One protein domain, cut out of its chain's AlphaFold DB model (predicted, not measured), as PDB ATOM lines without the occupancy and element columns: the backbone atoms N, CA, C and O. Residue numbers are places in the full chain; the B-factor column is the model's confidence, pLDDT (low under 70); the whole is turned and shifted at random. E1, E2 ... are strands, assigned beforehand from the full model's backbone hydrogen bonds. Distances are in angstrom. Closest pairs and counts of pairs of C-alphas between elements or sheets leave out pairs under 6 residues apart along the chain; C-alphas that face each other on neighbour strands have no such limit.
ATOM      1  N   VAL A 231      30.480  -9.686  16.829       97.75
ATOM      2  CA  VAL A 231      31.299 -10.892  16.664       97.75
ATOM      3  C   VAL A 231      30.852 -11.928  17.688       97.75
ATOM      4  O   VAL A 231      30.806 -11.639  18.880       97.75
ATOM      5  N   TRP A 232      30.494 -13.121  17.223       95.69
ATOM      6  CA  TRP A 232      30.165 -14.255  18.081       95.69
ATOM      7  C   TRP A 232      31.359 -15.194  18.112       95.69
ATOM      8  O   TRP A 232      31.636 -15.904  17.144       95.69
ATOM      9  N   CYS A 233      32.071 -15.174  19.227       94.31
ATOM     10  CA  CYS A 233      33.080 -16.158  19.560       94.31
ATOM     11  C   CYS A 233      32.378 -17.305  20.296       94.31
ATOM     12  O   CYS A 233      32.100 -17.136  21.478       94.31
ATOM     13  N   ALA A 234      32.024 -18.398  19.605       83.75
ATOM     14  CA  ALA A 234      31.329 -19.550  20.198       83.75
ATOM     15  C   ALA A 234      32.293 -20.688  20.610       83.75
ATOM     16  O   ALA A 234      33.407 -20.800  20.094       83.75
ATOM     17  N   GLU A 235      31.854 -21.551  21.530       74.88
ATOM     18  CA  GLU A 235      32.641 -22.635  22.151       74.88
ATOM     19  C   GLU A 235      33.219 -23.683  21.164       74.88
ATOM     20  O   GLU A 235      32.598 -23.934  20.129       74.88
ATOM     21  N   PRO A 236      34.286 -24.453  21.502       67.75
ATOM     22  CA  PRO A 236      35.348 -24.259  22.476       67.75
ATOM     23  C   PRO A 236      36.639 -23.869  21.745       67.75
ATOM     24  O   PRO A 236      37.169 -24.628  20.947       67.75
ATOM     25  N   GLN A 237      37.179 -22.705  22.063       82.06
ATOM     26  CA  GLN A 237      38.598 -22.399  21.917       82.06
ATOM     27  C   GLN A 237      39.087 -21.948  23.293       82.06
ATOM     28  O   GLN A 237      38.280 -21.671  24.177       82.06
ATOM     29  N   LYS A 238      40.393 -21.869  23.529       87.31
ATOM     30  CA  LYS A 238      40.880 -21.467  24.854       87.31
ATOM     31  C   LYS A 238      40.580 -20.005  25.165       87.31
ATOM     32  O   LYS A 238      40.281 -19.688  26.314       87.31
ATOM     33  N   HIS A 239      40.634 -19.139  24.153       90.38
ATOM     34  CA  HIS A 239      40.497 -17.689  24.299       90.38
ATOM     35  C   HIS A 239      39.638 -17.101  23.178       90.38
ATOM     36  O   HIS A 239      39.741 -17.532  22.032       90.38
ATOM     37  N   SER A 240      38.864 -16.060  23.481       94.19
ATOM     38  CA  SER A 240      38.241 -15.237  22.437       94.19
ATOM     39  C   SER A 240      39.273 -14.306  21.809       94.19
ATOM     40  O   SER A 240      39.259 -14.069  20.606       94.19
ATOM     41  N   LEU A 241      40.190 -13.794  22.629       95.12
ATOM     42  CA  LEU A 241      41.218 -12.851  22.225       95.12
ATOM     43  C   LEU A 241      42.549 -13.194  22.898       95.12
ATOM     44  O   LEU A 241      42.652 -13.197  24.126       95.12
ATOM     45  N   ALA A 242      43.585 -13.420  22.098       95.81
ATOM     46  CA  ALA A 242      44.959 -13.543  22.573       95.81
ATOM     47  C   ALA A 242      45.833 -12.418  22.000       95.81
ATOM     48  O   ALA A 242      45.815 -12.146  20.800       95.81
ATOM     49  N   ILE A 243      46.591 -11.746  22.864       96.38
ATOM     50  CA  ILE A 243      47.311 -10.510  22.535       96.38
ATOM     51  C   ILE A 243      48.810 -10.742  22.707       96.38
ATOM     52  O   ILE A 243      49.269 -11.038  23.812       96.38
ATOM     53  N   TYR A 244      49.566 -10.571  21.624       97.12
ATOM     54  CA  TYR A 244      51.013 -10.809  21.559       97.12
ATOM     55  C   TYR A 244      51.823  -9.534  21.298       97.12
ATOM     56  O   TYR A 244      53.036  -9.527  21.487       97.12
ATOM     57  N   CYS A 245      51.160  -8.442  20.921       95.56
ATOM     58  CA  CYS A 245      51.783  -7.166  20.589       95.56
ATOM     59  C   CYS A 245      51.242  -6.007  21.437       95.56
ATOM     60  O   CYS A 245      50.335  -6.176  22.257       95.56
ATOM     61  N   ARG A 246      51.811  -4.817  21.224       94.12
ATOM     62  CA  ARG A 246      51.261  -3.570  21.761       94.12
ATOM     63  C   ARG A 246      49.993  -3.194  20.998       94.12
ATOM     64  O   ARG A 246      49.946  -3.302  19.771       94.12
ATOM     65  N   ILE A 247      48.980  -2.746  21.729       94.06
ATOM     66  CA  ILE A 247      47.669  -2.448  21.155       94.06
ATOM     67  C   ILE A 247      47.094  -1.141  21.685       94.06
ATOM     68  O   ILE A 247      47.333  -0.749  22.826       94.06
ATOM     69  N   GLN A 248      46.278  -0.488  20.868       92.31
ATOM     70  CA  GLN A 248      45.544   0.703  21.277       92.31
ATOM     71  C   GLN A 248      44.143   0.707  20.661       92.31
ATOM     72  O   GLN A 248      43.961   0.258  19.532       92.31
ATOM     73  N   ALA A 249      43.153   1.214  21.401       92.94
ATOM     74  CA  ALA A 249      41.785   1.389  20.925       92.94
ATOM     75  C   ALA A 249      41.166   0.118  20.305       92.94
ATOM     76  O   ALA A 249      40.523   0.183  19.257       92.94
ATOM     77  N   ILE A 250      41.346  -1.040  20.946       95.62
ATOM     78  CA  ILE A 250      40.704  -2.288  20.520       95.62
ATOM     79  C   ILE A 250      39.333  -2.387  21.177       95.62
ATOM     80  O   ILE A 250      39.223  -2.333  22.400       95.62
ATOM     81  N   LYS A 251      38.270  -2.525  20.382       95.56
ATOM     82  CA  LYS A 251      36.894  -2.499  20.894       95.56
ATOM     83  C   LYS A 251      36.109  -3.713  20.435       95.56
ATOM     84  O   LYS A 251      36.115  -4.032  19.254       95.56
ATOM     85  N   PHE A 252      35.395  -4.333  21.362       96.88
ATOM     86  CA  PHE A 252      34.346  -5.308  21.100       96.88
ATOM     87  C   PHE A 252      33.011  -4.649  21.427       96.88
ATOM     88  O   PHE A 252      32.824  -4.195  22.556       96.88
ATOM     89  N   THR A 253      32.115  -4.553  20.447       96.12
ATOM     90  CA  THR A 253      30.816  -3.883  20.575       96.12
ATOM     91  C   THR A 253      29.691  -4.823  20.151       96.12
ATOM     92  O   THR A 253      29.527  -5.176  18.980       96.12
ATOM     93  N   GLY A 254      28.888  -5.268  21.119       92.31
ATOM     94  CA  GLY A 254      27.899  -6.316  20.859       92.31
ATOM     95  C   GLY A 254      28.532  -7.679  20.551       92.31
ATOM     96  O   GLY A 254      29.751  -7.839  20.511       92.31
ATOM     97  N   GLY A 255      27.695  -8.692  20.335       94.81
ATOM     98  CA  GLY A 255      28.157 -10.069  20.146       94.81
ATOM     99  C   GLY A 255      28.516 -10.751  21.466       94.81
ATOM    100  O   GLY A 255      27.984 -10.395  22.524       94.81
ATOM    101  N   SER A 256      29.390 -11.752  21.402       94.12
ATOM    102  CA  SER A 256      29.702 -12.568  22.567       94.12
ATOM    103  C   SER A 256      31.114 -13.137  22.588       94.12
ATOM    104  O   SER A 256      31.747 -13.365  21.556       94.12
ATOM    105  N   LEU A 257      31.610 -13.323  23.810       92.81
ATOM    106  CA  LEU A 257      32.894 -13.936  24.125       92.81
ATOM    107  C   LEU A 257      32.609 -15.206  24.936       92.81
ATOM    108  O   LEU A 257      32.629 -15.189  26.169       92.81
ATOM    109  N   GLU A 258      32.294 -16.291  24.231       87.00
ATOM    110  CA  GLU A 258      31.916 -17.588  24.794       87.00
ATOM    111  C   GLU A 258      33.020 -18.594  24.474       87.00
ATOM    112  O   GLU A 258      33.343 -18.875  23.320       87.00
ATOM    113  N   THR A 259      33.668 -19.125  25.504       79.88
ATOM    114  CA  THR A 259      34.709 -20.132  25.306       79.88
ATOM    115  C   THR A 259      34.646 -21.203  26.389       79.88
ATOM    116  O   THR A 259      34.024 -21.014  27.431       79.88
ATOM    117  N   ILE A 260      35.276 -22.348  26.156       73.00
ATOM    118  CA  ILE A 260      35.455 -23.369  27.192       73.00
ATOM    119  C   ILE A 260      36.955 -23.496  27.393       73.00
ATOM    120  O   ILE A 260      37.687 -23.764  26.441       73.00
ATOM    121  N   GLY A 261      37.420 -23.278  28.622       73.62
ATOM    122  CA  GLY A 261      38.836 -23.411  28.950       73.62
ATOM    123  C   GLY A 261      39.382 -22.262  29.784       73.62
ATOM    124  O   GLY A 261      39.046 -22.126  30.955       73.62
ATOM    125  N   GLU A 262      40.304 -21.496  29.208       83.44
ATOM    126  CA  GLU A 262      41.082 -20.472  29.910       83.44
ATOM    127  C   GLU A 262      40.397 -19.084  29.833       83.44
ATOM    128  O   GLU A 262      39.215 -18.958  29.497       83.44
ATOM    129  N   ALA A 263      41.122 -18.019  30.188       87.06
ATOM    130  CA  ALA A 263      40.610 -16.649  30.164       87.06
ATOM    131  C   ALA A 263      40.135 -16.222  28.760       87.06
ATOM    132  O   ALA A 263      40.738 -16.592  27.754       87.06
ATOM    133  N   ARG A 264      39.089 -15.387  28.674       89.19
ATOM    134  CA  ARG A 264      38.576 -14.854  27.392       89.19
ATOM    135  C   ARG A 264      39.576 -13.974  26.677       89.19
ATOM    136  O   ARG A 264      39.718 -14.079  25.462       89.19
ATOM    137  N   VAL A 265      40.231 -13.112  27.444       91.12
ATOM    138  CA  VAL A 265      41.297 -12.239  26.980       91.12
ATOM    139  C   VAL A 265      42.575 -12.662  27.681       91.12
ATOM    140  O   VAL A 265      42.641 -12.658  28.912       91.12
ATOM    141  N   LYS A 266      43.598 -13.012  26.908       91.62
ATOM    142  CA  LYS A 266      44.908 -13.379  27.445       91.62
ATOM    143  C   LYS A 266      46.008 -12.536  26.828       91.62
ATOM    144  O   LYS A 266      46.105 -12.420  25.608       91.62
ATOM    145  N   PHE A 267      46.854 -11.977  27.683       93.12
ATOM    146  CA  PHE A 267      48.059 -11.272  27.275       93.12
ATOM    147  C   PHE A 267      49.259 -12.219  27.329       93.12
ATOM    148  O   PHE A 267      49.492 -12.898  28.330       93.12
ATOM    149  N   TYR A 268      50.044 -12.210  26.257       94.44
ATOM    150  CA  TYR A 268      51.309 -12.937  26.104       94.44
ATOM    151  C   TYR A 268      52.515 -11.995  26.003       94.44
ATOM    152  O   TYR A 268      53.618 -12.406  25.659       94.44
ATOM    153  N   THR A 269      52.310 -10.716  26.296       91.50
ATOM    154  CA  THR A 269      53.316  -9.658  26.195       91.50
ATOM    155  C   THR A 269      53.197  -8.712  27.387       91.50
ATOM    156  O   THR A 269      52.165  -8.701  28.058       91.50
ATOM    157  N   THR A 270      54.244  -7.933  27.658       90.12
ATOM    158  CA  THR A 270      54.267  -6.810  28.619       90.12
ATOM    159  C   THR A 270      54.570  -5.453  27.954       90.12
ATOM    160  O   THR A 270      54.581  -4.425  28.632       90.12
ATOM    161  N   ILE A 271      54.769  -5.436  26.628       87.25
ATOM    162  CA  ILE A 271      54.978  -4.251  25.781       87.25
ATOM    163  C   ILE A 271      53.723  -3.359  25.679       87.25
ATOM    164  O   ILE A 271      52.757  -3.697  25.003       87.25
ATOM    165  N   ILE A 272      53.785  -2.175  26.282       83.69
ATOM    166  CA  ILE A 272      52.745  -1.129  26.257       83.69
ATOM    167  C   ILE A 272      52.704  -0.341  24.923       83.69
ATOM    168  O   ILE A 272      53.702  -0.339  24.198       83.69
ATOM    169  N   PRO A 273      51.616   0.402  24.612       85.50
ATOM    170  CA  PRO A 273      50.348   0.526  25.349       85.50
ATOM    171  C   PRO A 273      49.432  -0.699  25.230       85.50
ATOM    172  O   PRO A 273      49.646  -1.580  24.397       85.50
ATOM    173  N   TYR A 274      48.408  -0.716  26.094       83.31
ATOM    174  CA  TYR A 274      47.292  -1.658  26.056       83.31
ATOM    175  C   TYR A 274      45.977  -0.930  26.295       83.31
ATOM    176  O   TYR A 274      45.825  -0.265  27.319       83.31
ATOM    177  N   ASP A 275      45.026  -1.088  25.381       87.69
ATOM    178  CA  ASP A 275      43.679  -0.546  25.532       87.69
ATOM    179  C   ASP A 275      42.664  -1.457  24.834       87.69
ATOM    180  O   ASP A 275      42.643  -1.559  23.603       87.69
ATOM    181  N   VAL A 276      41.862  -2.152  25.648       92.62
ATOM    182  CA  VAL A 276      40.767  -3.019  25.201       92.62
ATOM    183  C   VAL A 276      39.482  -2.611  25.911       92.62
ATOM    184  O   VAL A 276      39.425  -2.587  27.145       92.62
ATOM    185  N   LEU A 277      38.431  -2.377  25.133       93.62
ATOM    186  CA  LEU A 277      37.067  -2.170  25.602       93.62
ATOM    187  C   LEU A 277      36.179  -3.329  25.143       93.62
ATOM    188  O   LEU A 277      36.134  -3.644  23.959       93.62
ATOM    189  N   ILE A 278      35.438  -3.925  26.070       94.56
ATOM    190  CA  ILE A 278      34.361  -4.880  25.797       94.56
ATOM    191  C   ILE A 278      33.062  -4.210  26.238       94.56
ATOM    192  O   ILE A 278      32.858  -4.009  27.436       94.56
ATOM    193  N   ASP A 279      32.223  -3.821  25.283       94.69
ATOM    194  CA  ASP A 279      31.016  -3.027  25.505       94.69
ATOM    195  C   ASP A 279      29.773  -3.752  24.974       94.69
ATOM    196  O   ASP A 279      29.724  -4.171  23.815       94.69
ATOM    197  N   ASN A 280      28.743  -3.870  25.814       94.88
ATOM    198  CA  ASN A 280      27.449  -4.457  25.451       94.88
ATOM    199  C   ASN A 280      27.537  -5.897  24.892       94.88
ATOM    200  O   ASN A 280      26.766  -6.284  24.015       94.88
ATOM    201  N   CYS A 281      28.483  -6.700  25.385       93.69
ATOM    202  CA  CYS A 281      28.666  -8.093  24.972       93.69
ATOM    203  C   CYS A 281      28.024  -9.079  25.962       93.69
ATOM    204  O   CYS A 281      27.912  -8.815  27.164       93.69
ATOM    205  N   TYR A 282      27.671 -10.264  25.464       92.56
ATOM    206  CA  TYR A 282      27.413 -11.432  26.301       92.56
ATOM    207  C   TYR A 282      28.728 -12.174  26.558       92.56
ATOM    208  O   TYR A 282      29.420 -12.574  25.625       92.56
ATOM    209  N   VAL A 283      29.118 -12.322  27.819       89.38
ATOM    210  CA  VAL A 283      30.370 -12.986  28.187       89.38
ATOM    211  C   VAL A 283      30.037 -14.186  29.051       89.38
ATOM    212  O   VAL A 283      29.633 -14.038  30.209       89.38
ATOM    213  N   GLU A 284      30.209 -15.373  28.478       84.88
ATOM    214  CA  GLU A 284      29.928 -16.638  29.147       84.88
ATOM    215  C   GLU A 284      31.205 -17.414  29.418       84.88
ATOM    216  O   GLU A 284      32.122 -17.421  28.589       84.88
ATOM    217  N   ASN A 285      31.257 -18.079  30.576       74.69
ATOM    218  CA  ASN A 285      32.341 -18.981  30.906       74.69
ATOM    219  C   ASN A 285      31.950 -20.269  31.617       74.69
ATOM    220  O   ASN A 285      31.312 -20.218  32.661       74.69
ATOM    221  N   ASP A 286      32.465 -21.385  31.103       70.56
ATOM    222  CA  ASP A 286      32.629 -22.638  31.826       70.56
ATOM    223  C   ASP A 286      34.130 -23.005  31.894       70.56
ATOM    224  O   ASP A 286      34.744 -23.394  30.893       70.56
ATOM    225  N   ILE A 287      34.748 -22.824  33.074       65.38
ATOM    226  CA  ILE A 287      36.116 -23.303  33.337       65.38
ATOM    227  C   ILE A 287      36.044 -24.624  34.101       65.38
ATOM    228  O   ILE A 287      35.456 -24.714  35.184       65.38
ATOM    229  N   SER A 288      36.702 -25.649  33.561       62.41
ATOM    230  CA  SER A 288      36.719 -26.991  34.153       62.41
ATOM    231  C   SER A 288      37.592 -27.093  35.412       62.41
ATOM    232  O   SER A 288      37.432 -28.023  36.197       62.41
ATOM    233  N   THR A 289      38.529 -26.163  35.624       60.88
ATOM    234  CA  THR A 289      39.434 -26.118  36.787       60.88
ATOM    235  C   THR A 289      39.667 -24.667  37.219       60.88
ATOM    236  O   THR A 289      39.718 -23.770  36.382       60.88
ATOM    237  N   GLY A 290      39.756 -24.411  38.530       62.88
ATOM    238  CA  GLY A 290      39.638 -23.072  39.131       62.88
ATOM    239  C   GLY A 290      40.710 -22.032  38.764       62.88
ATOM    240  O   GLY A 290      41.601 -21.738  39.558       62.88
ATOM    241  N   GLY A 291      40.587 -21.452  37.570       75.88
ATOM    242  CA  GLY A 291      41.497 -20.483  36.959       75.88
ATOM    243  C   GLY A 291      40.941 -19.059  36.814       75.88
ATOM    244  O   GLY A 291      40.192 -18.556  37.659       75.88
ATOM    245  N   VAL A 292      41.388 -18.369  35.759       77.00
ATOM    246  CA  VAL A 292      41.001 -16.988  35.438       77.00
ATOM    247  C   VAL A 292      39.817 -16.980  34.473       77.00
ATOM    248  O   VAL A 292      39.908 -17.498  33.366       77.00
ATOM    249  N   TYR A 293      38.721 -16.345  34.881       78.62
ATOM    250  CA  TYR A 293      37.463 -16.335  34.143       78.62
ATOM    251  C   TYR A 293      37.440 -15.398  32.941       78.62
ATOM    252  O   TYR A 293      36.761 -15.670  31.955       78.62
ATOM    253  N   LEU A 294      38.102 -14.249  33.032       82.81
ATOM    254  CA  LEU A 294      37.876 -13.181  32.068       82.81
ATOM    255  C   LEU A 294      39.182 -12.702  31.457       82.81
ATOM    256  O   LEU A 294      39.362 -12.866  30.253       82.81
ATOM    257  N   ILE A 295      40.088 -12.156  32.270       87.19
ATOM    258  CA  ILE A 295      41.306 -11.510  31.768       87.19
ATOM    259  C   ILE A 295      42.553 -12.022  32.481       87.19
ATOM    260  O   ILE A 295      42.734 -11.814  33.680       87.19
ATOM    261  N   GLU A 296      43.461 -12.629  31.726       88.50
ATOM    262  CA  GLU A 296      44.780 -13.033  32.209       88.50
ATOM    263  C   GLU A 296      45.852 -12.077  31.660       88.50
ATOM    264  O   GLU A 296      46.253 -12.168  30.500       88.50
ATOM    265  N   GLY A 297      46.281 -11.128  32.497       87.06
ATOM    266  CA  GLY A 297      47.371 -10.190  32.204       87.06
ATOM    267  C   GLY A 297      48.740 -10.689  32.682       87.06
ATOM    268  O   GLY A 297      48.824 -11.471  33.630       87.06
ATOM    269  N   GLN A 298      49.812 -10.178  32.071       86.94
ATOM    270  CA  GLN A 298      51.208 -10.387  32.490       86.94
ATOM    271  C   GLN A 298      51.699  -9.299  33.465       86.94
ATOM    272  O   GLN A 298      52.675  -9.498  34.184       86.94
ATOM    273  N   SER A 299      51.015  -8.151  33.513       79.69
ATOM    274  CA  SER A 299      51.322  -7.003  34.375       79.69
ATOM    275  C   SER A 299      50.045  -6.369  34.945       79.69
ATOM    276  O   SER A 299      48.960  -6.482  34.371       79.69
ATOM    277  N   THR A 300      50.167  -5.650  36.063       75.38
ATOM    278  CA  THR A 300      49.083  -4.843  36.655       75.38
ATOM    279  C   THR A 300      48.781  -3.565  35.867       75.38
ATOM    280  O   THR A 300      47.761  -2.928  36.107       75.38
ATOM    281  N   THR A 301      49.636  -3.194  34.912       73.31
ATOM    282  CA  THR A 301      49.446  -2.025  34.037       73.31
ATOM    283  C   THR A 301      48.559  -2.303  32.815       73.31
ATOM    284  O   THR A 301      48.194  -1.375  32.101       73.31
ATOM    285  N   GLN A 302      48.206  -3.566  32.559       77.50
ATOM    286  CA  GLN A 302      47.397  -4.012  31.416       77.50
ATOM    287  C   GLN A 302      45.897  -3.994  31.707       77.50
ATOM    288  O   GLN A 302      45.337  -5.020  32.064       77.50
ATOM    289  N   SER A 303      45.200  -2.873  31.562       72.56
ATOM    290  CA  SER A 303      43.757  -2.846  31.838       72.56
ATOM    291  C   SER A 303      42.898  -3.241  30.634       72.56
ATOM    292  O   SER A 303      43.095  -2.733  29.534       72.56
ATOM    293  N   VAL A 304      41.865  -4.048  30.877       86.62
ATOM    294  CA  VAL A 304      40.707  -4.191  29.979       86.62
ATOM    295  C   VAL A 304      39.484  -3.575  30.656       86.62
ATOM    296  O   VAL A 304      39.221  -3.827  31.838       86.62
ATOM    297  N   THR A 305      38.729  -2.771  29.916       89.25
ATOM    298  CA  THR A 305      37.474  -2.182  30.391       89.25
ATOM    299  C   THR A 305      36.309  -3.026  29.914       89.25
ATOM    300  O   THR A 305      36.176  -3.283  28.721       89.25
ATOM    301  N   VAL A 306      35.440  -3.429  30.836       89.19
ATOM    302  CA  VAL A 306      34.201  -4.135  30.514       89.19
ATOM    303  C   VAL A 306      33.032  -3.256  30.924       89.19
ATOM    304  O   VAL A 306      32.942  -2.816  32.079       89.19
ATOM    305  N   LYS A 307      32.138  -2.986  29.974       89.50
ATOM    306  CA  LYS A 307      31.054  -2.014  30.100       89.50
ATOM    307  C   LYS A 307      29.736  -2.568  29.553       89.50
ATOM    308  O   LYS A 307      29.729  -3.209  28.517       89.50
ATOM    309  N   ASP A 308      28.633  -2.362  30.275       91.50
ATOM    310  CA  ASP A 308      27.270  -2.701  29.829       91.50
ATOM    311  C   ASP A 308      27.074  -4.164  29.366       91.50
ATOM    312  O   ASP A 308      26.168  -4.472  28.596       91.50
ATOM    313  N   CYS A 309      27.895  -5.095  29.857       88.94
ATOM    314  CA  CYS A 309      27.858  -6.501  29.471       88.94
ATOM    315  C   CYS A 309      26.903  -7.316  30.358       88.94
ATOM    316  O   CYS A 309      26.556  -6.958  31.493       88.94
ATOM    317  N   MET A 310      26.515  -8.478  29.836       88.38
ATOM    318  CA  MET A 310      25.979  -9.565  30.646       88.38
ATOM    319  C   MET A 310      27.103 -10.556  30.929       88.38
ATOM    320  O   MET A 310      27.721 -11.071  30.001       88.38
ATOM    321  N   LEU A 311      27.360 -10.825  32.208       86.31
ATOM    322  CA  LEU A 311      28.375 -11.785  32.637       86.31
ATOM    323  C   LEU A 311      27.689 -13.035  33.199       86.31
ATOM    324  O   LEU A 311      27.035 -12.960  34.247       86.31
ATOM    325  N   ARG A 312      27.868 -14.173  32.523       82.69
ATOM    326  CA  ARG A 312      27.468 -15.506  32.993       82.69
ATOM    327  C   ARG A 312      28.723 -16.338  33.219       82.69
ATOM    328  O   ARG A 312      29.263 -16.947  32.307       82.69
ATOM    329  N   LEU A 313      29.222 -16.322  34.443       76.88
ATOM    330  CA  LEU A 313      30.467 -17.000  34.795       76.88
ATOM    331  C   LEU A 313      30.121 -18.262  35.582       76.88
ATOM    332  O   LEU A 313      29.272 -18.203  36.474       76.88
ATOM    333  N   GLY A 314      30.727 -19.382  35.192       68.62
ATOM    334  CA  GLY A 314      30.390 -20.730  35.639       68.62
ATOM    335  C   GLY A 314      30.461 -20.937  37.151       68.62
ATOM    336  O   GLY A 314      30.892 -20.075  37.915       68.62
ATOM    337  N   SER A 315      30.020 -22.114  37.597       67.31
ATOM    338  CA  SER A 315      29.885 -22.441  39.025       67.31
ATOM    339  C   SER A 315      31.199 -22.804  39.727       67.31
ATOM    340  O   SER A 315      31.218 -22.958  40.949       67.31
ATOM    341  N   THR A 316      32.294 -22.974  38.986       68.75
ATOM    342  CA  THR A 316      33.606 -23.316  39.550       68.75
ATOM    343  C   THR A 316      34.165 -22.124  40.367       68.75
ATOM    344  O   THR A 316      33.854 -20.962  40.100       68.75
ATOM    345  N   PRO A 317      34.988 -22.320  41.406       68.19
ATOM    346  CA  PRO A 317      35.719 -21.207  42.018       68.19
ATOM    347  C   PRO A 317      36.817 -20.679  41.083       68.19
ATOM    348  O   PRO A 317      37.541 -21.467  40.493       68.19
ATOM    349  N   GLY A 318      37.002 -19.362  40.981       71.25
ATOM    350  CA  GLY A 318      38.054 -18.767  40.145       71.25
ATOM    351  C   GLY A 318      38.095 -17.243  40.250       71.25
ATOM    352  O   GLY A 318      37.202 -16.623  40.832       71.25
ATOM    353  N   SER A 319      39.156 -16.629  39.725       72.81
ATOM    354  CA  SER A 319      39.323 -15.167  39.748       72.81
ATOM    355  C   SER A 319      38.886 -14.550  38.424       72.81
ATOM    356  O   SER A 319      39.030 -15.162  37.375       72.81
ATOM    357  N   LEU A 320      38.394 -13.316  38.432       76.62
ATOM    358  CA  LEU A 320      38.075 -12.594  37.193       76.62
ATOM    359  C   LEU A 320      39.330 -12.106  36.440       76.62
ATOM    360  O   LEU A 320      39.231 -11.693  35.289       76.62
ATOM    361  N   GLY A 321      40.508 -12.180  37.064       72.38
ATOM    362  CA  GLY A 321      41.761 -11.682  36.501       72.38
ATOM    363  C   GLY A 321      42.465 -10.665  37.389       72.38
ATOM    364  O   GLY A 321      41.886 -10.159  38.348       72.38
ATOM    365  N   LYS A 322      43.726 -10.357  37.070       64.12
ATOM    366  CA  LYS A 322      44.539  -9.371  37.809       64.12
ATOM    367  C   LYS A 322      44.319  -7.926  37.344       64.12
ATOM    368  O   LYS A 322      44.797  -7.010  38.007       64.12
ATOM    369  N   THR A 323      43.612  -7.719  36.227       65.69
ATOM    370  CA  THR A 323      43.728  -6.452  35.497       65.69
ATOM    371  C   THR A 323      42.485  -6.106  34.661       65.69
ATOM    372  O   THR A 323      42.491  -6.147  33.434       65.69
ATOM    373  N   TYR A 324      41.375  -5.771  35.326       73.38
ATOM    374  CA  TYR A 324      40.132  -5.391  34.644       73.38
ATOM    375  C   TYR A 324      39.317  -4.367  35.436       73.38
ATOM    376  O   TYR A 324      39.327  -4.365  36.667       73.38
ATOM    377  N   SER A 325      38.597  -3.509  34.712       75.00
ATOM    378  CA  SER A 325      37.642  -2.550  35.274       75.00
ATOM    379  C   SER A 325      36.223  -2.926  34.859       75.00
ATOM    380  O   SER A 325      35.952  -3.085  33.670       75.00
ATOM    381  N   LEU A 326      35.314  -3.047  35.829       70.31
ATOM    382  CA  LEU A 326      33.888  -3.281  35.580       70.31
ATOM    383  C   LEU A 326      33.105  -1.981  35.746       70.31
ATOM    384  O   LEU A 326      33.086  -1.398  36.831       70.31
ATOM    385  N   LEU A 327      32.402  -1.569  34.696       71.06
ATOM    386  CA  LEU A 327      31.520  -0.405  34.704       71.06
ATOM    387  C   LEU A 327      30.108  -0.837  34.281       71.06
ATOM    388  O   LEU A 327      29.972  -1.463  33.241       71.06
ATOM    389  N   ARG A 328      29.076  -0.511  35.081       65.00
ATOM    390  CA  ARG A 328      27.634  -0.718  34.780       65.00
ATOM    391  C   ARG A 328      27.301  -2.109  34.193       65.00
ATOM    392  O   ARG A 328      27.185  -2.264  32.991       65.00
ATOM    393  N   GLN A 329      27.147  -3.134  35.037       62.00
ATOM    394  CA  GLN A 329      27.054  -4.538  34.589       62.00
ATOM    395  C   GLN A 329      25.795  -5.254  35.087       62.00
ATOM    396  O   GLN A 329      25.335  -4.988  36.201       62.00
ATOM    397  N   ARG A 330      25.284  -6.219  34.304       60.19
ATOM    398  CA  ARG A 330      24.290  -7.204  34.767       60.19
ATOM    399  C   ARG A 330      24.971  -8.548  35.015       60.19
ATOM    400  O   ARG A 330      25.399  -9.228  34.086       60.19
ATOM    401  N   LEU A 331      25.060  -8.928  36.287       59.53
ATOM    402  CA  LEU A 331      25.655 -10.191  36.709       59.53
ATOM    403  C   LEU A 331      24.572 -11.260  36.900       59.53
ATOM    404  O   LEU A 331      23.653 -11.065  37.695       59.53
ATOM    405  N   VAL A 332      24.713 -12.400  36.223       56.19
ATOM    406  CA  VAL A 332      23.835 -13.566  36.386       56.19
ATOM    407  C   VAL A 332      24.672 -14.705  36.981       56.19
ATOM    408  O   VAL A 332      25.410 -15.380  36.271       56.19
ATOM    409  N   GLN A 333      24.615 -14.886  38.306       52.62
ATOM    410  CA  GLN A 333      25.331 -15.955  39.022       52.62
ATOM    411  C   GLN A 333      24.421 -17.160  39.279       52.62
ATOM    412  O   GLN A 333      23.364 -17.011  39.891       52.62
ATOM    413  N   PHE A 334      24.881 -18.366  38.935       44.12
ATOM    414  CA  PHE A 334      24.256 -19.616  39.375       44.12
ATOM    415  C   PHE A 334      25.104 -20.277  40.485       44.12
ATOM    416  O   PHE A 334      26.120 -20.914  40.250       44.12
ATOM    417  N   SER A 335      24.621 -20.111  41.722       35.03
ATOM    418  CA  SER A 335      24.993 -20.786  42.981       35.03
ATOM    419  C   SER A 335      26.322 -20.418  43.700       35.03
ATOM    420  O   SER A 335      27.426 -20.785  43.328       35.03
ATOM    421  N   LYS A 336      26.129 -19.694  44.817       38.50
ATOM    422  CA  LYS A 336      26.844 -19.659  46.114       38.50
ATOM    423  C   LYS A 336      28.391 -19.722  46.151       38.50
ATOM    424  O   LYS A 336      28.964 -20.776  46.392       38.50
TER     425      LYS A 336
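Overview. This is residues 231 to 336 of the 352 residues of the protein "Pectate_lyase_3 domain-containing protein" of Citrobacter rodentium (UniProt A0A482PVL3). The chain is wound in stacked turns, a three-walled solenoid of parallel strands. One wall is the row E2, E4, E7, E10; the second goes from residues 250 to 253 of E3 through E5 and E8 to E11; the third goes from E1 through residues 255 to 260 of E3 and E6 to E9, ending in a short pairing with residues 330 to 331. The printed part has 106 residues, with eleven named strands, E1 to E11 in chain order, and no named helix: all strand. E3 joins the second and third walls into one branched parallel sheet of seven strands, beside the parallel sheet of four. It is compact, with a radius of gyration of the C-alphas of 12.8 A and spans of 38 by 26 by 23 A.

Arrangement. Start in the twisted branched sheet at E3, residues 246 to 260, which bends by 107 degrees at residue 249. Look beside its residues 250 to 253 for E5, residues 276 to 279, with N 252 and O 277 2.8 A apart. E8, residues 304 to 307, follows with N 278 and O 305 at 2.8 A, then E11, residues 324 to 327, with N 306 and O 325 at 2.9 A. Farther along E3, E1, residues 231 to 233, lies on one side, with N 256 and O 231 at 2.9 A, and E6, residues 282 to 286, on the other side, with N 257 and O 282 at 2.9 A. E9, residues 310 to 313, is the next neighbour, with N 283 and O 310 at 2.9 A. In the other sheet, E2, residues 239 to 243, and E4, residues 265 to 267, have N 243 and O 266 at 2.9 A; E4 and E7, residues 292 to 296, have N 296 and O 265 at 2.9 A; E7 and E10, residues 319 to 321, have N 293 and O 319 at 2.8 A. The two sheets form a sandwich, two sheets face to face, with their facing parts 8.3 A centre to centre.

Along the chain. Find C-alpha 246 at (51.261, -3.570, 21.761); from there E3 runs 25.9 A to C-alpha 260. E1 begins at C-alpha 231, (31.299, -10.892, 16.664), and E11 ends at C-alpha 327, (31.520, -0.405, 34.704). E6 measures 13.5 A, E2 10.1 A and E11 10.0 A.

Size, cuts and confidence. The C-alphas farthest apart, of Ile 271 and Ser 335, are 38.3 A apart. The printed part has no cut and no long link. Look for pLDDT under 70 at residues 236, 287 to 290, 314 to 317, 322 to 323 and 328 to 336.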